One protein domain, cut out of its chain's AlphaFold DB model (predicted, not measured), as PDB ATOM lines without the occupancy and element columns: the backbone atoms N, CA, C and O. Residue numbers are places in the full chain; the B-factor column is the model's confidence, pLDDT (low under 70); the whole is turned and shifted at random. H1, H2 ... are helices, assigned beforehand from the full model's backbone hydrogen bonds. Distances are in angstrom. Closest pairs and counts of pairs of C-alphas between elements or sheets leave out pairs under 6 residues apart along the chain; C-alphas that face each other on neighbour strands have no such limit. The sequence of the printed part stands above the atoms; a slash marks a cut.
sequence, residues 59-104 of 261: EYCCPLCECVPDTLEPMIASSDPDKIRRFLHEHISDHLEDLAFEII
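What this domain is: This is residues 59 to 104 of the 261 residues of an uncharacterized protein of Trichoderma gamsii (UniProt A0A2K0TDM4). One long helix, H2, has a loop, residues 59 to 72, and the short helix H1 folded beside its first part, while its last part sticks out with residues 97 to 104. The 46 printed residues hold two named helices, H1 then H2, and no named strand: all helix. The whole is only just loose, close to compact, with a radius of gyration of the C-alphas of 11.8 A and spans of 40 by 17 by 14 A.

How they stand to each other: After residues 59 to 72, H1, residues 73 to 76, is joined to H2, residues 81 to 103, by a tight link of 4 residues. The two are close but not clearly touching; their closest C-alphas, those of Met 75 and Ile 84, are 6.9 A apart. In H2, 18 of 19 O i to N i+4 pairs are within hydrogen-bond range; H1 is too short for such a pair.

Where its parts are: H1 begins at C-alpha 73 (13.497, -31.041, -19.797) and measures 5.6 A. H2 measures 32.8 A from C-alpha 81 (6.808, -22.257, -14.070) to C-alpha 103 (-10.022, -32.889, -40.172).

The domain as a whole: The C-alphas farthest apart, of Ser 78 and Ile 104, are 40.2 A apart. The printed part has no cut, and no printed residue is under 70 in pLDDT.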
ATOM      1  N   GLU A  59       4.320 -32.743 -14.053       76.50
ATOM      2  CA  GLU A  59       3.570 -31.474 -14.058       76.50
ATOM      3  C   GLU A  59       3.523 -30.787 -15.443       76.50
ATOM      4  O   GLU A  59       2.620 -29.993 -15.709       76.50
ATOM      5  N   TYR A  60       4.450 -31.124 -16.347       86.44
ATOM      6  CA  TYR A  60       4.657 -30.446 -17.634       86.44
ATOM      7  C   TYR A  60       4.649 -31.393 -18.843       86.44
ATOM      8  O   TYR A  60       5.366 -31.180 -19.819       86.44
ATOM      9  N   CYS A  61       3.848 -32.456 -18.783       87.62
ATOM     10  CA  CYS A  61       3.707 -33.413 -19.879       87.62
ATOM     11  C   CYS A  61       2.573 -33.015 -20.842       87.62
ATOM     12  O   CYS A  61       1.475 -32.627 -20.424       87.62
ATOM     13  N   CYS A  62       2.824 -33.128 -22.149       88.50
ATOM     14  CA  CYS A  62       1.845 -32.799 -23.179       88.50
ATOM     15  C   CYS A  62       0.721 -33.849 -23.242       88.50
ATOM     16  O   CYS A  62       0.982 -35.057 -23.256       88.50
ATOM     17  N   PRO A  63      -0.556 -33.429 -23.329       85.19
ATOM     18  CA  PRO A  63      -1.670 -34.355 -23.369       85.19
ATOM     19  C   PRO A  63      -1.803 -35.189 -24.640       85.19
ATOM     20  O   PRO A  63      -2.481 -36.216 -24.574       85.19
ATOM     21  N   LEU A  64      -1.196 -34.751 -25.745       86.88
ATOM     22  CA  LEU A  64      -1.388 -35.315 -27.081       86.88
ATOM     23  C   LEU A  64      -0.287 -36.318 -27.447       86.88
ATOM     24  O   LEU A  64      -0.600 -37.418 -27.892       86.88
ATOM     25  N   CYS A  65       0.980 -35.982 -27.194       88.00
ATOM     26  CA  CYS A  65       2.121 -36.869 -27.450       88.00
ATOM     27  C   CYS A  65       2.583 -37.667 -26.219       88.00
ATOM     28  O   CYS A  65       3.411 -38.562 -26.358       88.00
ATOM     29  N   GLU A  66       2.046 -37.370 -25.031       81.06
ATOM     30  CA  GLU A  66       2.357 -38.063 -23.771       81.06
ATOM     31  C   GLU A  66       3.840 -38.045 -23.373       81.06
ATOM     32  O   GLU A  66       4.286 -38.881 -22.590       81.06
ATOM     33  N   CYS A  67       4.595 -37.065 -23.865       82.88
ATOM     34  CA  CYS A  67       5.962 -36.804 -23.443       82.88
ATOM     35  C   CYS A  67       6.106 -35.395 -22.860       82.88
ATOM     36  O   CYS A  67       5.289 -34.498 -23.108       82.88
ATOM     37  N   VAL A  68       7.162 -35.204 -22.070       82.44
ATOM     38  CA  VAL A  68       7.717 -33.876 -21.817       82.44
ATOM     39  C   VAL A  68       8.503 -33.496 -23.072       82.44
ATOM     40  O   VAL A  68       9.413 -34.236 -23.441       82.44
ATOM     41  N   PRO A  69       8.159 -32.394 -23.757       84.94
ATOM     42  CA  PRO A  69       8.951 -31.892 -24.871       84.94
ATOM     43  C   PRO A  69      10.433 -31.778 -24.492       84.94
ATOM     44  O   PRO A  69      10.750 -31.222 -23.440       84.94
ATOM     45  N   ASP A  70      11.341 -32.237 -25.356       82.56
ATOM     46  CA  ASP A  70      12.796 -32.203 -25.110       82.56
ATOM     47  C   ASP A  70      13.307 -30.787 -24.777       82.56
ATOM     48  O   ASP A  70      14.287 -30.594 -24.058       82.56
ATOM     49  N   THR A  71      12.612 -29.765 -25.282       80.31
ATOM     50  CA  THR A  71      12.881 -28.349 -25.008       80.31
ATOM     51  C   THR A  71      12.579 -27.948 -23.560       80.31
ATOM     52  O   THR A  71      13.188 -27.006 -23.050       80.31
ATOM     53  N   LEU A  72      11.674 -28.663 -22.883       82.25
ATOM     54  CA  LEU A  72      11.242 -28.397 -21.513       82.25
ATOM     55  C   LEU A  72      12.084 -29.117 -20.457       82.25
ATOM     56  O   LEU A  72      12.268 -28.550 -19.379       82.25
ATOM     57  N   GLU A  73      12.645 -30.295 -20.743       78.31
ATOM     58  CA  GLU A  73      13.497 -31.041 -19.797       78.31
ATOM     59  C   GLU A  73      14.574 -30.178 -19.099       78.31
ATOM     60  O   GLU A  73      14.634 -30.180 -17.864       78.31
ATOM     61  N   PRO A  74      15.398 -29.379 -19.811       79.25
ATOM     62  CA  PRO A  74      16.407 -28.538 -19.161       79.25
ATOM     63  C   PRO A  74      15.810 -27.322 -18.428       79.25
ATOM     64  O   PRO A  74      16.443 -26.762 -17.524       79.25
ATOM     65  N   MET A  75      14.599 -26.894 -18.799       79.25
ATOM     66  CA  MET A  75      13.934 -25.727 -18.213       79.25
ATOM     67  C   MET A  75      13.238 -26.053 -16.894       79.25
ATOM     68  O   MET A  75      13.236 -25.209 -16.000       79.25
ATOM     69  N   ILE A  76      12.723 -27.274 -16.725       80.12
ATOM     70  CA  ILE A  76      12.000 -27.696 -15.512       80.12
ATOM     71  C   ILE A  76      12.846 -27.522 -14.242       80.12
ATOM     72  O   ILE A  76      12.322 -27.154 -13.194       80.12
ATOM     73  N   ALA A  77      14.165 -27.713 -14.327       76.44
ATOM     74  CA  ALA A  77      15.061 -27.570 -13.179       76.44
ATOM     75  C   ALA A  77      15.477 -26.118 -12.862       76.44
ATOM     76  O   ALA A  77      16.031 -25.866 -11.792       76.44
ATOM     77  N   SER A  78      15.285 -25.171 -13.787       74.31
ATOM     78  CA  SER A  78      15.972 -23.868 -13.757       74.31
ATOM     79  C   SER A  78      15.085 -22.650 -14.021       74.31
ATOM     80  O   SER A  78      15.508 -21.525 -13.751       74.31
ATOM     81  N   SER A  79      13.882 -22.854 -14.554       80.50
ATOM     82  CA  SER A  79      13.042 -21.788 -15.097       80.50
ATOM     83  C   SER A  79      11.793 -21.515 -14.267       80.50
ATOM     84  O   SER A  79      11.361 -22.311 -13.439       80.50
ATOM     85  N   ASP A  80      11.213 -20.345 -14.522       86.12
ATOM     86  CA  ASP A  80       9.922 -19.929 -13.989       86.12
ATOM     87  C   ASP A  80       8.802 -20.853 -14.520       86.12
ATOM     88  O   ASP A  80       8.716 -21.041 -15.744       86.12
ATOM     89  N   PRO A  81       7.935 -21.419 -13.656       86.38
ATOM     90  CA  PRO A  81       6.808 -22.257 -14.070       86.38
ATOM     91  C   PRO A  81       5.912 -21.608 -15.133       86.38
ATOM     92  O   PRO A  81       5.394 -22.307 -16.006       86.38
ATOM     93  N   ASP A  82       5.761 -20.281 -15.133       86.88
ATOM     94  CA  ASP A  82       4.936 -19.588 -16.132       86.88
ATOM     95  C   ASP A  82       5.556 -19.599 -17.538       86.88
ATOM     96  O   ASP A  82       4.835 -19.531 -18.538       86.88
ATOM     97  N   LYS A  83       6.888 -19.703 -17.645       87.38
ATOM     98  CA  LYS A  83       7.571 -19.882 -18.936       87.38
ATOM     99  C   LYS A  83       7.415 -21.310 -19.444       87.38
ATOM    100  O   LYS A  83       7.082 -21.502 -20.607       87.38
ATOM    101  N   ILE A  84       7.578 -22.296 -18.561       88.94
ATOM    102  CA  ILE A  84       7.415 -23.718 -18.899       88.94
ATOM    103  C   ILE A  84       5.990 -23.980 -19.407       88.94
ATOM    104  O   ILE A  84       5.804 -24.629 -20.434       88.94
ATOM    105  N   ARG A  85       4.975 -23.407 -18.746       89.88
ATOM    106  CA  ARG A  85       3.574 -23.500 -19.188       89.88
ATOM    107  C   ARG A  85       3.337 -22.885 -20.564       89.88
ATOM    108  O   ARG A  85       2.585 -23.459 -21.343       89.88
ATOM    109  N   ARG A  86       3.970 -21.748 -20.877       90.81
ATOM    110  CA  ARG A  86       3.859 -21.118 -22.204       90.81
ATOM    111  C   ARG A  86       4.402 -22.021 -23.308       90.81
ATOM    112  O   ARG A  86       3.675 -22.282 -24.256       90.81
ATOM    113  N   PHE A  87       5.602 -22.565 -23.129       91.25
ATOM    114  CA  PHE A  87       6.186 -23.516 -24.080       91.25
ATOM    115  C   PHE A  87       5.348 -24.790 -24.227       91.25
ATOM    116  O   PHE A  87       5.179 -25.303 -25.328       91.25
ATOM    117  N   LEU A  88       4.778 -25.298 -23.129       92.31
ATOM    118  CA  LEU A  88       3.879 -26.445 -23.201       92.31
ATOM    119  C   LEU A  88       2.604 -26.121 -23.994       92.31
ATOM    120  O   LEU A  88       2.142 -26.955 -24.766       92.31
ATOM    121  N   HIS A  89       2.029 -24.929 -23.814       93.56
ATOM    122  CA  HIS A  89       0.855 -24.497 -24.574       93.56
ATOM    123  C   HIS A  89       1.156 -24.336 -26.065       93.56
ATOM    124  O   HIS A  89       0.340 -24.767 -26.871       93.56
ATOM    125  N   GLU A  90       2.310 -23.765 -26.409       94.44
ATOM    126  CA  GLU A  90       2.785 -23.635 -27.792       94.44
ATOM    127  C   GLU A  90       2.937 -25.013 -28.454       94.44
ATOM    128  O   GLU A  90       2.352 -25.286 -29.496       94.44
ATOM    129  N   HIS A  91       3.584 -25.952 -27.764       94.19
ATOM    130  CA  HIS A  91       3.693 -27.327 -28.246       94.19
ATOM    131  C   HIS A  91       2.322 -28.006 -28.437       94.19
ATOM    132  O   HIS A  91       2.134 -28.791 -29.362       94.19
ATOM    133  N   ILE A  92       1.345 -27.734 -27.562       93.69
ATOM    134  CA  ILE A  92      -0.022 -28.255 -27.711       93.69
ATOM    135  C   ILE A  92      -0.732 -27.612 -28.907       93.69
ATOM    136  O   ILE A  92      -1.472 -28.317 -29.589       93.69
ATOM    137  N   SER A  93      -0.543 -26.310 -29.161       95.38
ATOM    138  CA  SER A  93      -1.157 -25.656 -30.320       95.38
ATOM    139  C   SER A  93      -0.664 -26.242 -31.633       95.38
ATOM    140  O   SER A  93      -1.505 -26.482 -32.491       95.38
ATOM    141  N   ASP A  94       0.620 -26.583 -31.745       94.50
ATOM    142  CA  ASP A  94       1.173 -27.203 -32.956       94.50
ATOM    143  C   ASP A  94       0.429 -28.502 -33.307       94.50
ATOM    144  O   ASP A  94      -0.048 -28.678 -34.427       94.50
ATOM    145  N   HIS A  95       0.204 -29.376 -32.317       94.56
ATOM    146  CA  HIS A  95      -0.585 -30.599 -32.528       94.56
ATOM    147  C   HIS A  95      -2.034 -30.311 -32.940       94.56
ATOM    148  O   HIS A  95      -2.625 -31.076 -33.699       94.56
ATOM    149  N   LEU A  96      -2.650 -29.254 -32.400       93.81
ATOM    150  CA  LEU A  96      -4.024 -28.889 -32.754       93.81
ATOM    151  C   LEU A  96      -4.115 -28.311 -34.168       93.81
ATOM    152  O   LEU A  96      -5.119 -28.547 -34.840       93.81
ATOM    153  N   GLU A  97      -3.100 -27.574 -34.615       93.94
ATOM    154  CA  GLU A  97      -3.000 -27.079 -35.988       93.94
ATOM    155  C   GLU A  97      -2.853 -28.242 -36.969       93.94
ATOM    156  O   GLU A  97      -3.650 -28.343 -37.904       93.94
ATOM    157  N   ASP A  98      -1.938 -29.176 -36.699       91.88
ATOM    158  CA  ASP A  98      -1.751 -30.386 -37.507       91.88
ATOM    159  C   ASP A  98      -3.050 -31.203 -37.609       91.88
ATOM    160  O   ASP A  98      -3.493 -31.562 -38.704       91.88
ATOM    161  N   LEU A  99      -3.733 -31.421 -36.478       91.38
ATOM    162  CA  LEU A  99      -5.029 -32.105 -36.449       91.38
ATOM    163  C   LEU A  99      -6.113 -31.345 -37.222       91.38
ATOM    164  O   LEU A  99      -6.966 -31.967 -37.856       91.38
ATOM    165  N   ALA A 100      -6.116 -30.012 -37.185       89.81
ATOM    166  CA  ALA A 100      -7.095 -29.219 -37.919       89.81
ATOM    167  C   ALA A 100      -6.950 -29.412 -39.435       89.81
ATOM    168  O   ALA A 100      -7.966 -29.530 -40.122       89.81
ATOM    169  N   PHE A 101      -5.720 -29.509 -39.949       84.62
ATOM    170  CA  PHE A 101      -5.480 -29.786 -41.366       84.62
ATOM    171  C   PHE A 101      -5.960 -31.178 -41.791       84.62
ATOM    172  O   PHE A 101      -6.464 -31.322 -42.902       84.62
ATOM    173  N   GLU A 102      -5.869 -32.183 -40.916       81.88
ATOM    174  CA  GLU A 102      -6.367 -33.534 -41.208       81.88
ATOM    175  C   GLU A 102      -7.898 -33.641 -41.181       81.88
ATOM    176  O   GLU A 102      -8.485 -34.463 -41.885       81.88
ATOM    177  N   ILE A 103      -8.564 -32.826 -40.358       82.44
ATOM    178  CA  ILE A 103     -10.022 -32.889 -40.172       82.44
ATOM    179  C   ILE A 103     -10.770 -32.138 -41.276       82.44
ATOM    180  O   ILE A 103     -11.931 -32.457 -41.545       82.44
ATOM    181  N   ILE A 104     -10.143 -31.147 -41.916       76.88
ATOM    182  CA  ILE A 104     -10.763 -30.428 -43.028       76.88
ATOM    183  C   ILE A 104     -10.892 -31.411 -44.196       76.88
ATOM    184  O   ILE A 104      -9.876 -31.820 -44.757       76.88
TER     185      ILE A 104